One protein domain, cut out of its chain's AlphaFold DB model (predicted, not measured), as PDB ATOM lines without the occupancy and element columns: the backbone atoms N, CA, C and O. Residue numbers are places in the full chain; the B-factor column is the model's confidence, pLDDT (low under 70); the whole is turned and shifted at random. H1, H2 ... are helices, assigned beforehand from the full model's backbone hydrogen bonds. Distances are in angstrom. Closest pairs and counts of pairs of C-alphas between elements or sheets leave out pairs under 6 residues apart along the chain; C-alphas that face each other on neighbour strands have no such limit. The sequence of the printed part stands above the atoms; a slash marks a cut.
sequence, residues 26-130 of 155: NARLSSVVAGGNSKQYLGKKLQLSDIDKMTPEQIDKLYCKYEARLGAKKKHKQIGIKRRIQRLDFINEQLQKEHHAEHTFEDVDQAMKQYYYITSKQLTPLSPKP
ATOM      1  N   ASN A  26      26.117  20.408 -23.961       82.06
ATOM      2  CA  ASN A  26      25.748  21.807 -24.168       82.06
ATOM      3  C   ASN A  26      25.845  22.182 -25.644       82.06
ATOM      4  O   ASN A  26      24.848  22.585 -26.229       82.06
ATOM      5  N   ALA A  27      26.990  21.934 -26.283       82.31
ATOM      6  CA  ALA A  27      27.208  22.229 -27.696       82.31
ATOM      7  C   ALA A  27      26.154  21.566 -28.602       82.31
ATOM      8  O   ALA A  27      25.628  22.182 -29.533       82.31
ATOM      9  N   ARG A  28      25.781  20.314 -28.304       82.00
ATOM     10  CA  ARG A  28      24.740  19.590 -29.049       82.00
ATOM     11  C   ARG A  28      23.350  20.175 -28.829       82.00
ATOM     12  O   ARG A  28      22.614  20.340 -29.801       82.00
ATOM     13  N   LEU A  29      22.982  20.499 -27.591       83.38
ATOM     14  CA  LEU A  29      21.702  21.148 -27.300       83.38
ATOM     15  C   LEU A  29      21.631  22.547 -27.925       83.38
ATOM     16  O   LEU A  29      20.611  22.876 -28.531       83.38
ATOM     17  N   SER A  30      22.722  23.314 -27.876       83.56
ATOM     18  CA  SER A  30      22.839  24.629 -28.509       83.56
ATOM     19  C   SER A  30      22.678  24.536 -30.019       83.56
ATOM     20  O   SER A  30      21.921  25.311 -30.590       83.56
ATOM     21  N   SER A  31      23.269  23.533 -30.671       81.00
ATOM     22  CA  SER A  31      23.058  23.290 -32.104       81.00
ATOM     23  C   SER A  31      21.594  22.964 -32.440       81.00
ATOM     24  O   SER A  31      21.036  23.493 -33.404       81.00
ATOM     25  N   VAL A  32      20.922  22.144 -31.621       80.44
ATOM     26  CA  VAL A  32      19.498  21.802 -31.808       80.44
ATOM     27  C   VAL A  32      18.591  23.021 -31.618       80.44
ATOM     28  O   VAL A  32      17.584  23.155 -32.322       80.44
ATOM     29  N   VAL A  33      18.931  23.891 -30.668       83.25
ATOM     30  CA  VAL A  33      18.213  25.140 -30.403       83.25
ATOM     31  C   VAL A  33      18.459  26.170 -31.505       83.25
ATOM     32  O   VAL A  33      17.485  26.691 -32.042       83.25
ATOM     33  N   ALA A  34      19.714  26.389 -31.907       78.38
ATOM     34  CA  ALA A  34      20.086  27.276 -33.011       78.38
ATOM     35  C   ALA A  34      19.427  26.855 -34.333       78.38
ATOM     36  O   ALA A  34      18.964  27.695 -35.093       78.38
ATOM     37  N   GLY A  35      19.293  25.547 -34.578       76.69
ATOM     38  CA  GLY A  35      18.577  25.016 -35.738       76.69
ATOM     39  C   GLY A  35      17.045  25.115 -35.662       76.69
ATOM     40  O   GLY A  35      16.369  24.521 -36.500       76.69
ATOM     41  N   GLY A  36      16.470  25.762 -34.640       77.75
ATOM     42  CA  GLY A  36      15.019  25.935 -34.472       77.75
ATOM     43  C   GLY A  36      14.248  24.652 -34.123       77.75
ATOM     44  O   GLY A  36      13.020  24.659 -34.005       77.75
ATOM     45  N   ASN A  37      14.946  23.536 -33.906       75.19
ATOM     46  CA  ASN A  37      14.351  22.207 -33.750       75.19
ATOM     47  C   ASN A  37      14.084  21.821 -32.285       75.19
ATOM     48  O   ASN A  37      13.661  20.696 -31.986       75.19
ATOM     49  N   SER A  38      14.261  22.757 -31.351       79.12
ATOM     50  CA  SER A  38      14.103  22.515 -29.914       79.12
ATOM     51  C   SER A  38      12.717  21.944 -29.562       79.12
ATOM     52  O   SER A  38      12.603  21.006 -28.774       79.12
ATOM     53  N   LYS A  39      11.640  22.414 -30.208       78.31
ATOM     54  CA  LYS A  39      10.277  21.905 -29.966       78.31
ATOM     55  C   LYS A  39      10.137  20.435 -30.384       78.31
ATOM     56  O   LYS A  39       9.528  19.645 -29.659       78.31
ATOM     57  N   GLN A  40      10.746  20.042 -31.502       73.69
ATOM     58  CA  GLN A  40      10.654  18.684 -32.042       73.69
ATOM     59  C   GLN A  40      11.435  17.671 -31.193       73.69
ATOM     60  O   GLN A  40      10.952  16.563 -30.952       73.69
ATOM     61  N   TYR A  41      12.610  18.044 -30.686       76.25
ATOM     62  CA  TYR A  41      13.481  17.115 -29.956       76.25
ATOM     63  C   TYR A  41      13.418  17.252 -28.432       76.25
ATOM     64  O   TYR A  41      13.523  16.252 -27.736       76.25
ATOM     65  N   LEU A  42      13.151  18.440 -27.898       79.44
ATOM     66  CA  LEU A  42      13.094  18.691 -26.451       79.44
ATOM     67  C   LEU A  42      11.647  18.846 -25.954       79.44
ATOM     68  O   LEU A  42      11.345  18.666 -24.771       79.44
ATOM     69  N   GLY A  43      10.706  19.106 -26.868       78.56
ATOM     70  CA  GLY A  43       9.280  19.250 -26.552       78.56
ATOM     71  C   GLY A  43       8.924  20.617 -25.979       78.56
ATOM     72  O   GLY A  43       7.788  20.811 -25.564       78.56
ATOM     73  N   LYS A  44       9.885  21.543 -25.942       81.12
ATOM     74  CA  LYS A  44       9.720  22.927 -25.501       81.12
ATOM     75  C   LYS A  44      10.494  23.851 -26.440       81.12
ATOM     76  O   LYS A  44      11.519  23.454 -27.001       81.12
ATOM     77  N   LYS A  45       9.984  25.067 -26.641       82.00
ATOM     78  CA  LYS A  45      10.736  26.124 -27.321       82.00
ATOM     79  C   LYS A  45      11.785  26.623 -26.324       82.00
ATOM     80  O   LYS A  45      11.416  26.950 -25.203       82.00
ATOM     81  N   LEU A  46      13.052  26.553 -26.701       84.38
ATOM     82  CA  LEU A  46      14.199  26.947 -25.883       84.38
ATOM     83  C   LEU A  46      15.000  27.959 -26.688       84.38
ATOM     84  O   LEU A  46      15.065  27.823 -27.910       84.38
ATOM     85  N   GLN A  47      15.557  28.955 -26.011       84.50
ATOM     86  CA  GLN A  47      16.513  29.901 -26.577       84.50
ATOM     87  C   GLN A  47      17.931  29.523 -26.148       84.50
ATOM     88  O   GLN A  47      18.121  28.823 -25.154       84.50
ATOM     89  N   LEU A  48      18.938  29.998 -26.884       79.31
ATOM     90  CA  LEU A  48      20.347  29.768 -26.538       79.31
ATOM     91  C   LEU A  48      20.668  30.298 -25.132       79.31
ATOM     92  O   LEU A  48      21.283  29.602 -24.333       79.31
ATOM     93  N   SER A  49      20.104  31.457 -24.784       80.94
ATOM     94  CA  SER A  49      20.218  32.070 -23.457       80.94
ATOM     95  C   SER A  49      19.655  31.222 -22.316       80.94
ATOM     96  O   SER A  49      19.988  31.463 -21.158       80.94
ATOM     97  N   ASP A  50      18.759  30.281 -22.619       81.44
ATOM     98  CA  ASP A  50      18.199  29.383 -21.613       81.44
ATOM     99  C   ASP A  50      19.159  28.226 -21.325       81.44
ATOM    100  O   ASP A  50      19.175  27.741 -20.202       81.44
ATOM    101  N   ILE A  51      19.972  27.804 -22.302       79.19
ATOM    102  CA  ILE A  51      20.964  26.732 -22.126       79.19
ATOM    103  C   ILE A  51      22.095  27.205 -21.211       79.19
ATOM    104  O   ILE A  51      22.466  26.478 -20.294       79.19
ATOM    105  N   ASP A  52      22.573  28.436 -21.394       79.94
ATOM    106  CA  ASP A  52      23.686  28.990 -20.605       79.94
ATOM    107  C   ASP A  52      23.317  29.227 -19.130       79.94
ATOM    108  O   ASP A  52      24.181  29.280 -18.260       79.94
ATOM    109  N   LYS A  53      22.019  29.366 -18.836       85.69
ATOM    110  CA  LYS A  53      21.493  29.564 -17.475       85.69
ATOM    111  C   LYS A  53      21.093  28.260 -16.787       85.69
ATOM    112  O   LYS A  53      20.712  28.290 -15.616       85.69
ATOM    113  N   MET A  54      21.101  27.137 -17.504       82.56
ATOM    114  CA  MET A  54      20.650  25.858 -16.967       82.56
ATOM    115  C   MET A  54      21.715  25.195 -16.112       82.56
ATOM    116  O   MET A  54      22.907  25.237 -16.403       82.56
ATOM    117  N   THR A  55      21.255  24.504 -15.072       86.12
ATOM    118  CA  THR A  55      22.144  23.673 -14.264       86.12
ATOM    119  C   THR A  55      22.547  22.410 -15.031       86.12
ATOM    120  O   THR A  55      21.804  21.946 -15.908       86.12
ATOM    121  N   PRO A  56      23.684  21.785 -14.684       78.25
ATOM    122  CA  PRO A  56      24.162  20.582 -15.360       78.25
ATOM    123  C   PRO A  56      23.129  19.448 -15.393       78.25
ATOM    124  O   PRO A  56      22.966  18.768 -16.406       78.25
ATOM    125  N   GLU A  57      22.364  19.309 -14.312       77.44
ATOM    126  CA  GLU A  57      21.278  18.337 -14.160       77.44
ATOM    127  C   GLU A  57      20.114  18.591 -15.131       77.44
ATOM    128  O   GLU A  57      19.520  17.661 -15.685       77.44
ATOM    129  N   GLN A  58      19.771  19.862 -15.363       81.81
ATOM    130  CA  GLN A  58      18.722  20.241 -16.310       81.81
ATOM    131  C   GLN A  58      19.152  19.950 -17.747       81.81
ATOM    132  O   GLN A  58      18.354  19.429 -18.535       81.81
ATOM    133  N   ILE A  59      20.416  20.229 -18.064       82.81
ATOM    134  CA  ILE A  59      21.029  19.910 -19.354       82.81
ATOM    135  C   ILE A  59      21.037  18.398 -19.564       82.81
ATOM    136  O   ILE A  59      20.605  17.931 -20.619       82.81
ATOM    137  N   ASP A  60      21.426  17.616 -18.559       82.19
ATOM    138  CA  ASP A  60      21.452  16.159 -18.667       82.19
ATOM    139  C   ASP A  60      20.047  15.572 -18.881       82.19
ATOM    140  O   ASP A  60      19.831  14.722 -19.750       82.19
ATOM    141  N   LYS A  61      19.040  16.116 -18.191       85.06
ATOM    142  CA  LYS A  61      17.633  15.741 -18.384       85.06
ATOM    143  C   LYS A  61      17.126  16.067 -19.793       85.06
ATOM    144  O   LYS A  61      16.382  15.276 -20.385       85.06
ATOM    145  N   LEU A  62      17.509  17.219 -20.347       83.94
ATOM    146  CA  LEU A  62      17.187  17.590 -21.727       83.94
ATOM    147  C   LEU A  62      17.912  16.694 -22.732       83.94
ATOM    148  O   LEU A  62      17.294  16.246 -23.703       83.94
ATOM    149  N   TYR A  63      19.178  16.381 -22.471       82.00
ATOM    150  CA  TYR A  63      19.995  15.511 -23.304       82.00
ATOM    151  C   TYR A  63      19.445  14.078 -23.337       82.00
ATOM    152  O   TYR A  63      19.249  13.516 -24.414       82.00
ATOM    153  N   CYS A  64      19.061  13.516 -22.189       81.06
ATOM    154  CA  CYS A  64      18.394  12.214 -22.111       81.06
ATOM    155  C   CYS A  64      17.098  12.178 -22.937       81.06
ATOM    156  O   CYS A  64      16.810  11.201 -23.630       81.06
ATOM    157  N   LYS A  65      16.312  13.261 -22.916       81.50
ATOM    158  CA  LYS A  65      15.072  13.363 -23.699       81.50
ATOM    159  C   LYS A  65      15.338  13.463 -25.205       81.50
ATOM    160  O   LYS A  65      14.611  12.857 -26.000       81.50
ATOM    161  N   TYR A  66      16.372  14.209 -25.582       81.50
ATOM    162  CA  TYR A  66      16.874  14.305 -26.950       81.50
ATOM    163  C   TYR A  66      17.316  12.931 -27.478       81.50
ATOM    164  O   TYR A  66      16.820  12.490 -28.520       81.50
ATOM    165  N   GLU A  67      18.149  12.215 -26.719       75.50
ATOM    166  CA  GLU A  67      18.617  10.862 -27.043       75.50
ATOM    167  C   GLU A  67      17.462   9.859 -27.118       75.50
ATOM    168  O   GLU A  67      17.384   9.085 -28.069       75.50
ATOM    169  N   ALA A  68      16.496   9.909 -26.196       76.75
ATOM    170  CA  ALA A  68      15.326   9.031 -26.235       76.75
ATOM    171  C   ALA A  68      14.511   9.213 -27.529       76.75
ATOM    172  O   ALA A  68      14.103   8.235 -28.167       76.75
ATOM    173  N   ARG A  69      14.310  10.462 -27.974       74.19
ATOM    174  CA  ARG A  69      13.600  10.763 -29.229       74.19
ATOM    175  C   ARG A  69      14.408  10.391 -30.467       74.19
ATOM    176  O   ARG A  69      13.834   9.885 -31.434       74.19
ATOM    177  N   LEU A  70      15.722  10.596 -30.453       70.12
ATOM    178  CA  LEU A  70      16.596  10.137 -31.531       70.12
ATOM    179  C   LEU A  70      16.661   8.613 -31.612       70.12
ATOM    180  O   LEU A  70      16.581   8.057 -32.706       70.12
ATOM    181  N   GLY A  71      16.764   7.936 -30.473       60.34
ATOM    182  CA  GLY A  71      16.775   6.484 -30.361       60.34
ATOM    183  C   GLY A  71      15.485   5.864 -30.891       60.34
ATOM    184  O   GLY A  71      15.544   4.907 -31.665       60.34
ATOM    185  N   ALA A  72      14.328   6.449 -30.572       54.78
ATOM    186  CA  ALA A  72      13.045   6.035 -31.139       54.78
ATOM    187  C   ALA A  72      13.031   6.165 -32.675       54.78
ATOM    188  O   ALA A  72      12.720   5.199 -33.378       54.78
ATOM    189  N   LYS A  73      13.463   7.312 -33.220       54.06
ATOM    190  CA  LYS A  73      13.558   7.521 -34.678       54.06
ATOM    191  C   LYS A  73      14.545   6.550 -35.350       54.06
ATOM    192  O   LYS A  73      14.242   6.007 -36.415       54.06
ATOM    193  N   LYS A  74      15.699   6.275 -34.728       55.34
ATOM    194  CA  LYS A  74      16.706   5.317 -35.229       55.34
ATOM    195  C   LYS A  74      16.171   3.878 -35.252       55.34
ATOM    196  O   LYS A  74      16.369   3.183 -36.249       55.34
ATOM    197  N   LYS A  75      15.457   3.443 -34.204       50.41
ATOM    198  CA  LYS A  75      14.855   2.098 -34.124       50.41
ATOM    199  C   LYS A  75      13.786   1.879 -35.200       50.41
ATOM    200  O   LYS A  75      13.835   0.865 -35.893       50.41
ATOM    201  N   HIS A  76      12.887   2.843 -35.418       50.62
ATOM    202  CA  HIS A  76      11.882   2.756 -36.488       50.62
ATOM    203  C   HIS A  76      12.512   2.642 -37.888       50.62
ATOM    204  O   HIS A  76      12.061   1.837 -38.705       50.62
ATOM    205  N   LYS A  77      13.602   3.378 -38.150       51.38
ATOM    206  CA  LYS A  77      14.347   3.309 -39.418       51.38
ATOM    207  C   LYS A  77      14.978   1.932 -39.652       51.38
ATOM    208  O   LYS A  77      14.849   1.381 -40.744       51.38
ATOM    209  N   GLN A  78      15.622   1.353 -38.638       54.12
ATOM    210  CA  GLN A  78      16.232   0.023 -38.760       54.12
ATOM    211  C   GLN A  78      15.188  -1.072 -39.000       54.12
ATOM    212  O   GLN A  78      15.428  -1.968 -39.804       54.12
ATOM    213  N   ILE A  79      14.019  -0.988 -38.360       58.94
ATOM    214  CA  ILE A  79      12.930  -1.956 -38.565       58.94
ATOM    215  C   ILE A  79      12.397  -1.887 -40.004       58.94
ATOM    216  O   ILE A  79      12.202  -2.927 -40.632       58.94
ATOM    217  N   GLY A  80      12.205  -0.682 -40.553       59.50
ATOM    218  CA  GLY A  80      11.740  -0.503 -41.933       59.50
ATOM    219  C   GLY A  80      12.728  -1.033 -42.977       59.50
ATOM    220  O   GLY A  80      12.322  -1.711 -43.920       59.50
ATOM    221  N   ILE A  81      14.026  -0.783 -42.782       63.59
ATOM    222  CA  ILE A  81      15.083  -1.275 -43.680       63.59
ATOM    223  C   ILE A  81      15.185  -2.804 -43.609       63.59
ATOM    224  O   ILE A  81      15.197  -3.457 -44.649       63.59
ATOM    225  N   LYS A  82      15.167  -3.389 -42.403       66.88
ATOM    226  CA  LYS A  82      15.214  -4.850 -42.223       66.88
ATOM    227  C   LYS A  82      14.049  -5.560 -42.915       66.88
ATOM    228  O   LYS A  82      14.273  -6.553 -43.595       66.88
ATOM    229  N   ARG A  83      12.823  -5.028 -42.805       71.19
ATOM    230  CA  ARG A  83      11.647  -5.599 -43.488       71.19
ATOM    231  C   ARG A  83      11.759  -5.541 -45.011       71.19
ATOM    232  O   ARG A  83      11.292  -6.457 -45.673       71.19
ATOM    233  N   ARG A  84      12.365  -4.483 -45.564       68.88
ATOM    234  CA  ARG A  84      12.602  -4.360 -47.011       68.88
ATOM    235  C   ARG A  84      13.620  -5.385 -47.509       68.88
ATOM    236  O   ARG A  84      13.332  -6.056 -48.489       68.88
ATOM    237  N   ILE A  85      14.739  -5.548 -46.802       75.00
ATOM    238  CA  ILE A  85      15.773  -6.540 -47.144       75.00
ATOM    239  C   ILE A  85      15.191  -7.957 -47.090       75.00
ATOM    240  O   ILE A  85      15.231  -8.667 -48.083       75.00
ATOM    241  N   GLN A  86      14.512  -8.318 -45.997       76.50
ATOM    242  CA  GLN A  86      13.866  -9.632 -45.870       76.50
ATOM    243  C   GLN A  86      12.850  -9.914 -46.987       76.50
ATOM    244  O   GLN A  86      12.691 -11.051 -47.420       76.50
ATOM    245  N   ARG A  87      12.134  -8.882 -47.453       76.88
ATOM    246  CA  ARG A  87      11.189  -9.015 -48.566       76.88
ATOM    247  C   ARG A  87      11.910  -9.235 -49.894       76.88
ATOM    248  O   ARG A  87      11.435 -10.029 -50.696       76.88
ATOM    249  N   LEU A  88      13.017  -8.528 -50.114       78.50
ATOM    250  CA  LEU A  88      13.854  -8.673 -51.302       78.50
ATOM    251  C   LEU A  88      14.416 -10.089 -51.398       78.50
ATOM    252  O   LEU A  88      14.263 -10.728 -52.432       78.50
ATOM    253  N   ASP A  89      14.967 -10.592 -50.291       79.31
ATOM    254  CA  ASP A  89      15.513 -11.946 -50.198       79.31
ATOM    255  C   ASP A  89      14.435 -12.989 -50.514       79.31
ATOM    256  O   ASP A  89      14.646 -13.867 -51.346       79.31
ATOM    257  N   PHE A  90      13.237 -12.836 -49.933       83.00
ATOM    258  CA  PHE A  90      12.107 -13.722 -50.214       83.00
ATOM    259  C   PHE A  90      11.695 -13.703 -51.692       83.00
ATOM    260  O   PHE A  90      11.465 -14.756 -52.280       83.00
ATOM    261  N   ILE A  91      11.587 -12.522 -52.307       76.62
ATOM    262  CA  ILE A  91      11.197 -12.404 -53.721       76.62
ATOM    263  C   ILE A  91      12.262 -13.031 -54.623       76.62
ATOM    264  O   ILE A  91      11.914 -13.797 -55.520       76.62
ATOM    265  N   ASN A  92      13.540 -12.751 -54.362       76.00
ATOM    266  CA  ASN A  92      14.652 -13.326 -55.110       76.00
ATOM    267  C   ASN A  92      14.665 -14.858 -54.994       76.00
ATOM    268  O   ASN A  92      14.802 -15.542 -56.003       76.00
ATOM    269  N   GLU A  93      14.439 -15.405 -53.797       80.50
ATOM    270  CA  GLU A  93      14.372 -16.853 -53.576       80.50
ATOM    271  C   GLU A  93      13.193 -17.500 -54.322       80.50
ATOM    272  O   GLU A  93      13.351 -18.560 -54.929       80.50
ATOM    273  N   GLN A  94      12.012 -16.872 -54.316       76.44
ATOM    274  CA  GLN A  94      10.843 -17.384 -55.044       76.44
ATOM    275  C   GLN A  94      11.059 -17.357 -56.562       76.44
ATOM    276  O   GLN A  94      10.778 -18.343 -57.237       76.44
ATOM    277  N   LEU A  95      11.615 -16.265 -57.094       72.12
ATOM    278  CA  LEU A  95      11.898 -16.142 -58.526       72.12
ATOM    279  C   LEU A  95      13.004 -17.101 -58.995       72.12
ATOM    280  O   LEU A  95      12.933 -17.604 -60.115       72.12
ATOM    281  N   GLN A  96      13.993 -17.401 -58.146       72.38
ATOM    282  CA  GLN A  96      15.005 -18.427 -58.428       72.38
ATOM    283  C   GLN A  96      14.415 -19.842 -58.426       72.38
ATOM    284  O   GLN A  96      14.728 -20.632 -59.317       72.38
ATOM    285  N   LYS A  97      13.546 -20.168 -57.457       73.62
ATOM    286  CA  LYS A  97      12.890 -21.486 -57.366       73.62
ATOM    287  C   LYS A  97      11.978 -21.784 -58.553       73.62
ATOM    288  O   LYS A  97      11.884 -22.935 -58.960       73.62
ATOM    289  N   GLU A  98      11.335 -20.765 -59.114       64.31
ATOM    290  CA  GLU A  98      10.491 -20.903 -60.307       64.31
ATOM    291  C   GLU A  98      11.296 -20.807 -61.627       64.31
ATOM    292  O   GLU A  98      10.709 -20.701 -62.698       64.31
ATOM    293  N   HIS A  99      12.638 -20.868 -61.576       62.53
ATOM    294  CA  HIS A  99      13.554 -20.738 -62.726       62.53
ATOM    295  C   HIS A  99      13.381 -19.444 -63.543       62.53
ATOM    296  O   HIS A  99      13.775 -19.370 -64.706       62.53
ATOM    297  N   HIS A 100      12.812 -18.401 -62.941       56.34
ATOM    298  CA  HIS A 100      12.459 -17.161 -63.629       56.34
ATOM    299  C   HIS A 100      13.495 -16.035 -63.483       56.34
ATOM    300  O   HIS A 100      13.294 -14.964 -64.054       56.34
ATOM    301  N   ALA A 101      14.596 -16.233 -62.752       50.72
ATOM    302  CA  ALA A 101      15.576 -15.172 -62.522       50.72
ATOM    303  C   ALA A 101      17.032 -15.631 -62.685       50.72
ATOM    304  O   ALA A 101      17.619 -16.207 -61.773       50.72
ATOM    305  N   GLU A 102      17.648 -15.254 -63.809       56.97
ATOM    306  CA  GLU A 102      19.111 -15.106 -63.933       56.97
ATOM    307  C   GLU A 102      19.633 -13.859 -63.183       56.97
ATOM    308  O   GLU A 102      20.841 -13.637 -63.097       56.97
ATOM    309  N   HIS A 103      18.746 -13.018 -62.631       58.72
ATOM    310  CA  HIS A 103      19.101 -11.714 -62.069       58.72
ATOM    311  C   HIS A 103      18.585 -11.513 -60.642       58.72
ATOM    312  O   HIS A 103      17.395 -11.635 -60.359       58.72
ATOM    313  N   THR A 104      19.503 -11.161 -59.744       66.81
ATOM    314  CA  THR A 104      19.214 -10.670 -58.394       66.81
ATOM    315  C   THR A 104      18.817  -9.199 -58.455       66.81
ATOM    316  O   THR A 104      19.564  -8.383 -58.992       66.81
ATOM    317  N   PHE A 105      17.661  -8.844 -57.893       71.56
ATOM    318  CA  PHE A 105      17.209  -7.452 -57.841       71.56
ATOM    319  C   PHE A 105      17.823  -6.717 -56.640       71.56
ATOM    320  O   PHE A 105      17.903  -7.279 -55.549       71.56
ATOM    321  N   GLU A 106      18.199  -5.449 -56.829       71.44
ATOM    322  CA  GLU A 106      18.714  -4.566 -55.764       71.44
ATOM    323  C   GLU A 106      17.626  -3.659 -55.155       71.44
ATOM    324  O   GLU A 106      17.744  -3.211 -54.012       71.44
ATOM    325  N   ASP A 107      16.537  -3.401 -55.892       76.06
ATOM    326  CA  ASP A 107      15.420  -2.563 -55.450       76.06
ATOM    327  C   ASP A 107      14.146  -3.393 -55.218       76.06
ATOM    328  O   ASP A 107      13.648  -4.093 -56.102       76.06
ATOM    329  N   VAL A 108      13.588  -3.282 -54.008       75.38
ATOM    330  CA  VAL A 108      12.396  -4.024 -53.564       75.38
ATOM    331  C   VAL A 108      11.157  -3.694 -54.384       75.38
ATOM    332  O   VAL A 108      10.347  -4.581 -54.648       75.38
ATOM    333  N   ASP A 109      10.996  -2.437 -54.786       75.12
ATOM    334  CA  ASP A 109       9.806  -1.995 -55.501       75.12
ATOM    335  C   ASP A 109       9.840  -2.536 -56.946       75.12
ATOM    336  O   ASP A 109       8.813  -2.969 -57.475       75.12
ATOM    337  N   GLN A 110      11.033  -2.616 -57.552       79.31
ATOM    338  CA  GLN A 110      11.240  -3.282 -58.844       79.31
ATOM    339  C   GLN A 110      11.019  -4.798 -58.747       79.31
ATOM    340  O   GLN A 110      10.289  -5.360 -59.567       79.31
ATOM    341  N   ALA A 111      11.575  -5.443 -57.717       80.00
ATOM    342  CA  ALA A 111      11.411  -6.877 -57.482       80.00
ATOM    343  C   ALA A 111       9.933  -7.258 -57.279       80.00
ATOM    344  O   ALA A 111       9.445  -8.217 -57.877       80.00
ATOM    345  N   MET A 112       9.182  -6.476 -56.493       78.12
ATOM    346  CA  MET A 112       7.743  -6.684 -56.287       78.12
ATOM    347  C   MET A 112       6.945  -6.543 -57.583       78.12
ATOM    348  O   MET A 112       6.014  -7.316 -57.818       78.12
ATOM    349  N   LYS A 113       7.305  -5.569 -58.427       80.88
ATOM    350  CA  LYS A 113       6.662  -5.364 -59.726       80.88
ATOM    351  C   LYS A 113       6.888  -6.570 -60.641       80.88
ATOM    352  O   LYS A 113       5.929  -7.077 -61.216       80.88
ATOM    353  N   GLN A 114       8.123  -7.063 -60.720       77.50
ATOM    354  CA  GLN A 114       8.464  -8.224 -61.541       77.50
ATOM    355  C   GLN A 114       7.804  -9.510 -61.023       77.50
ATOM    356  O   GLN A 114       7.234 -10.270 -61.805       77.50
ATOM    357  N   TYR A 115       7.798  -9.714 -59.703       78.62
ATOM    358  CA  TYR A 115       7.111 -10.834 -59.062       78.62
ATOM    359  C   TYR A 115       5.620 -10.871 -59.409       78.62
ATOM    360  O   TYR A 115       5.095 -11.932 -59.741       78.62
ATOM    361  N   TYR A 116       4.943  -9.718 -59.382       81.44
ATOM    362  CA  TYR A 116       3.538  -9.628 -59.778       81.44
ATOM    363  C   TYR A 116       3.327 -10.011 -61.249       81.44
ATOM    364  O   TYR A 116       2.408 -10.769 -61.538       81.44
ATOM    365  N   TYR A 117       4.182  -9.552 -62.168       80.38
ATOM    366  CA  TYR A 117       4.056  -9.907 -63.588       80.38
ATOM    367  C   TYR A 117       4.256 -11.397 -63.862       80.38
ATOM    368  O   TYR A 117       3.570 -11.950 -64.716       80.38
ATOM    369  N   ILE A 118       5.177 -12.036 -63.146       78.19
ATOM    370  CA  ILE A 118       5.513 -13.448 -63.359       78.19
ATOM    371  C   ILE A 118       4.481 -14.356 -62.688       78.19
ATOM    372  O   ILE A 118       3.951 -15.274 -63.305       78.19
ATOM    373  N   THR A 119       4.150 -14.081 -61.427       78.69
ATOM    374  CA  THR A 119       3.336 -14.992 -60.606       78.69
ATOM    375  C   THR A 119       1.853 -14.632 -60.577       78.69
ATOM    376  O   THR A 119       1.047 -15.408 -60.063       78.69
ATOM    377  N   SER A 120       1.476 -13.443 -61.068       79.69
ATOM    378  CA  SER A 120       0.136 -12.842 -60.923       79.69
ATOM    379  C   SER A 120      -0.348 -12.708 -59.468       79.69
ATOM    380  O   SER A 120      -1.526 -12.441 -59.218       79.69
ATOM    381  N   LYS A 121       0.545 -12.868 -58.480       79.88
ATOM    382  CA  LYS A 121       0.228 -12.772 -57.049       79.88
ATOM    383  C   LYS A 121       0.565 -11.387 -56.523       79.88
ATOM    384  O   LYS A 121       1.683 -10.893 -56.667       79.88
ATOM    385  N   GLN A 122      -0.403 -10.766 -55.856       75.69
ATOM    386  CA  GLN A 122      -0.212  -9.458 -55.244       75.69
ATOM    387  C   GLN A 122       0.294  -9.614 -53.807       75.69
ATOM    388  O   GLN A 122      -0.375 -10.172 -52.939       75.69
ATOM    389  N   LEU A 123       1.504  -9.122 -53.555       76.62
ATOM    390  CA  LEU A 123       2.084  -9.076 -52.217       76.62
ATOM    391  C   LEU A 123       1.529  -7.879 -51.434       76.62
ATOM    392  O   LEU A 123       1.245  -6.829 -52.009       76.62
ATOM    393  N   THR A 124       1.429  -8.012 -50.106       78.00
ATOM    394  CA  THR A 124       1.016  -6.895 -49.241       78.00
ATOM    395  C   THR A 124       1.899  -5.662 -49.475       78.00
ATOM    396  O   THR A 124       3.131  -5.799 -49.470       78.00
ATOM    397  N   PRO A 125       1.299  -4.474 -49.689       71.62
ATOM    398  CA  PRO A 125       2.043  -3.258 -49.985       71.62
ATOM    399  C   PRO A 125       2.915  -2.866 -48.792       71.62
ATOM    400  O   PRO A 125       2.467  -2.846 -47.643       71.62
ATOM    401  N   LEU A 126       4.186  -2.575 -49.066       70.19
ATOM    402  CA  LEU A 126       5.123  -2.092 -48.058       70.19
ATOM    403  C   LEU A 126       4.877  -0.609 -47.770       70.19
ATOM    404  O   LEU A 126       4.416   0.144 -48.625       70.19
ATOM    405  N   SER A 127       5.240  -0.169 -46.563       68.75
ATOM    406  CA  SER A 127       5.220   1.255 -46.234       68.75
ATOM    407  C   SER A 127       6.154   2.032 -47.179       68.75
ATOM    408  O   SER A 127       7.252   1.538 -47.486       68.75
ATOM    409  N   PRO A 128       5.757   3.240 -47.620       68.31
ATOM    410  CA  PRO A 128       6.508   4.022 -48.595       68.31
ATOM    411  C   PRO A 128       7.954   4.240 -48.148       68.31
ATOM    412  O   PRO A 128       8.253   4.308 -46.952       68.31
ATOM    413  N   LYS A 129       8.874   4.300 -49.121       67.25
ATOM    414  CA  LYS A 129      10.290   4.573 -48.846       67.25
ATOM    415  C   LYS A 129      10.376   5.924 -48.136       67.25
ATOM    416  O   LYS A 129       9.838   6.896 -48.665       67.25
ATOM    417  N   PRO A 130      11.005   5.992 -46.953       62.09
ATOM    418  CA  PRO A 130      11.049   7.236 -46.216       62.09
ATOM    419  C   PRO A 130      11.881   8.247 -47.015       62.09
ATOM    420  O   PRO A 130      13.005   7.947 -47.431       62.09
TER     421      PRO A 130
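AT A GLANCE: This is residues 26 to 130 of the 155 residues of an uncharacterized protein of Mytilus coruscus (UniProt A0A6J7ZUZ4). One very long helix, H4, forms a shaft, with a small group of three short helices, H1, H2 and H3, at its beginning and a single helix, H5, packed on its far part. Between these two ends residues 71 to 76 of H4 stand free, and after H5 the last printed residues, 120 to 130, fold back towards the middle of the shaft. The printed part has 105 residues, with five named helices in the order H1, H2, H3, H4, H5 and no named strand; the class is all helix. It is extended, with a radius of gyration of the C-alphas of 22.5 A, and the C-alphas span 68 by 20 by 19 A, a rod.

HOW THE PARTS SIT: H4, residues 56 to 97, touches H5, residues 108 to 119, with its residues 84 to 95 alone. The closest C-alphas are those of Leu 88 and Val 108, 5.4 A apart, and the two helices run the same way at a shallow tilt of 27 degrees. H4 touches H2, residues 38 to 42, with residues 62 to 70 alone; the closest C-alphas, of Tyr 41 and Tyr 66, are 5.3 A apart. H1, residues 26 to 34, is close to H4 but not clearly touching, with the closest C-alphas, of Asn 26 and Ile 59, 7.0 A apart; their lines are about perpendicular, at 76 degrees. H1 touches H3, residues 48 to 51, and the closest C-alphas, of Ser 30 and Leu 48, are 6.0 A apart. H5 is apart from H1, H2 and H3. In H1, H2, H4 and H5 every O i to N i+4 pair is within hydrogen-bond range; H3 is too short for such a pair, and its one O i to N i+3 pair is within range.

IN THESE COORDINATES: H4 measures 60.5 A from C-alpha 56 at (24.162, 20.582, -15.360) to C-alpha 97 at (12.890, -21.486, -57.366). H5 measures 15.9 A and ends with C-alpha 119 at (3.336, -14.992, -60.606). H1 measures 11.8 A and begins with C-alpha 26 at (25.748, 21.807, -24.168). H2 measures 5.3 A and H3 5.4 A.

THE WHOLE: The two C-alphas farthest apart are those of Lys 53 and His 99, at 68.1 A. The printed part has no cut. The links H1 to H2, H2 to H3 and H3 to H4 are tight, and the link H4 to H5, 10 residues, is short. The mean pLDDT of the printed part is 74.4; it is under 70 at residues 71 to 82, residue 84, residues 98 to 104 and residues 127 to 130.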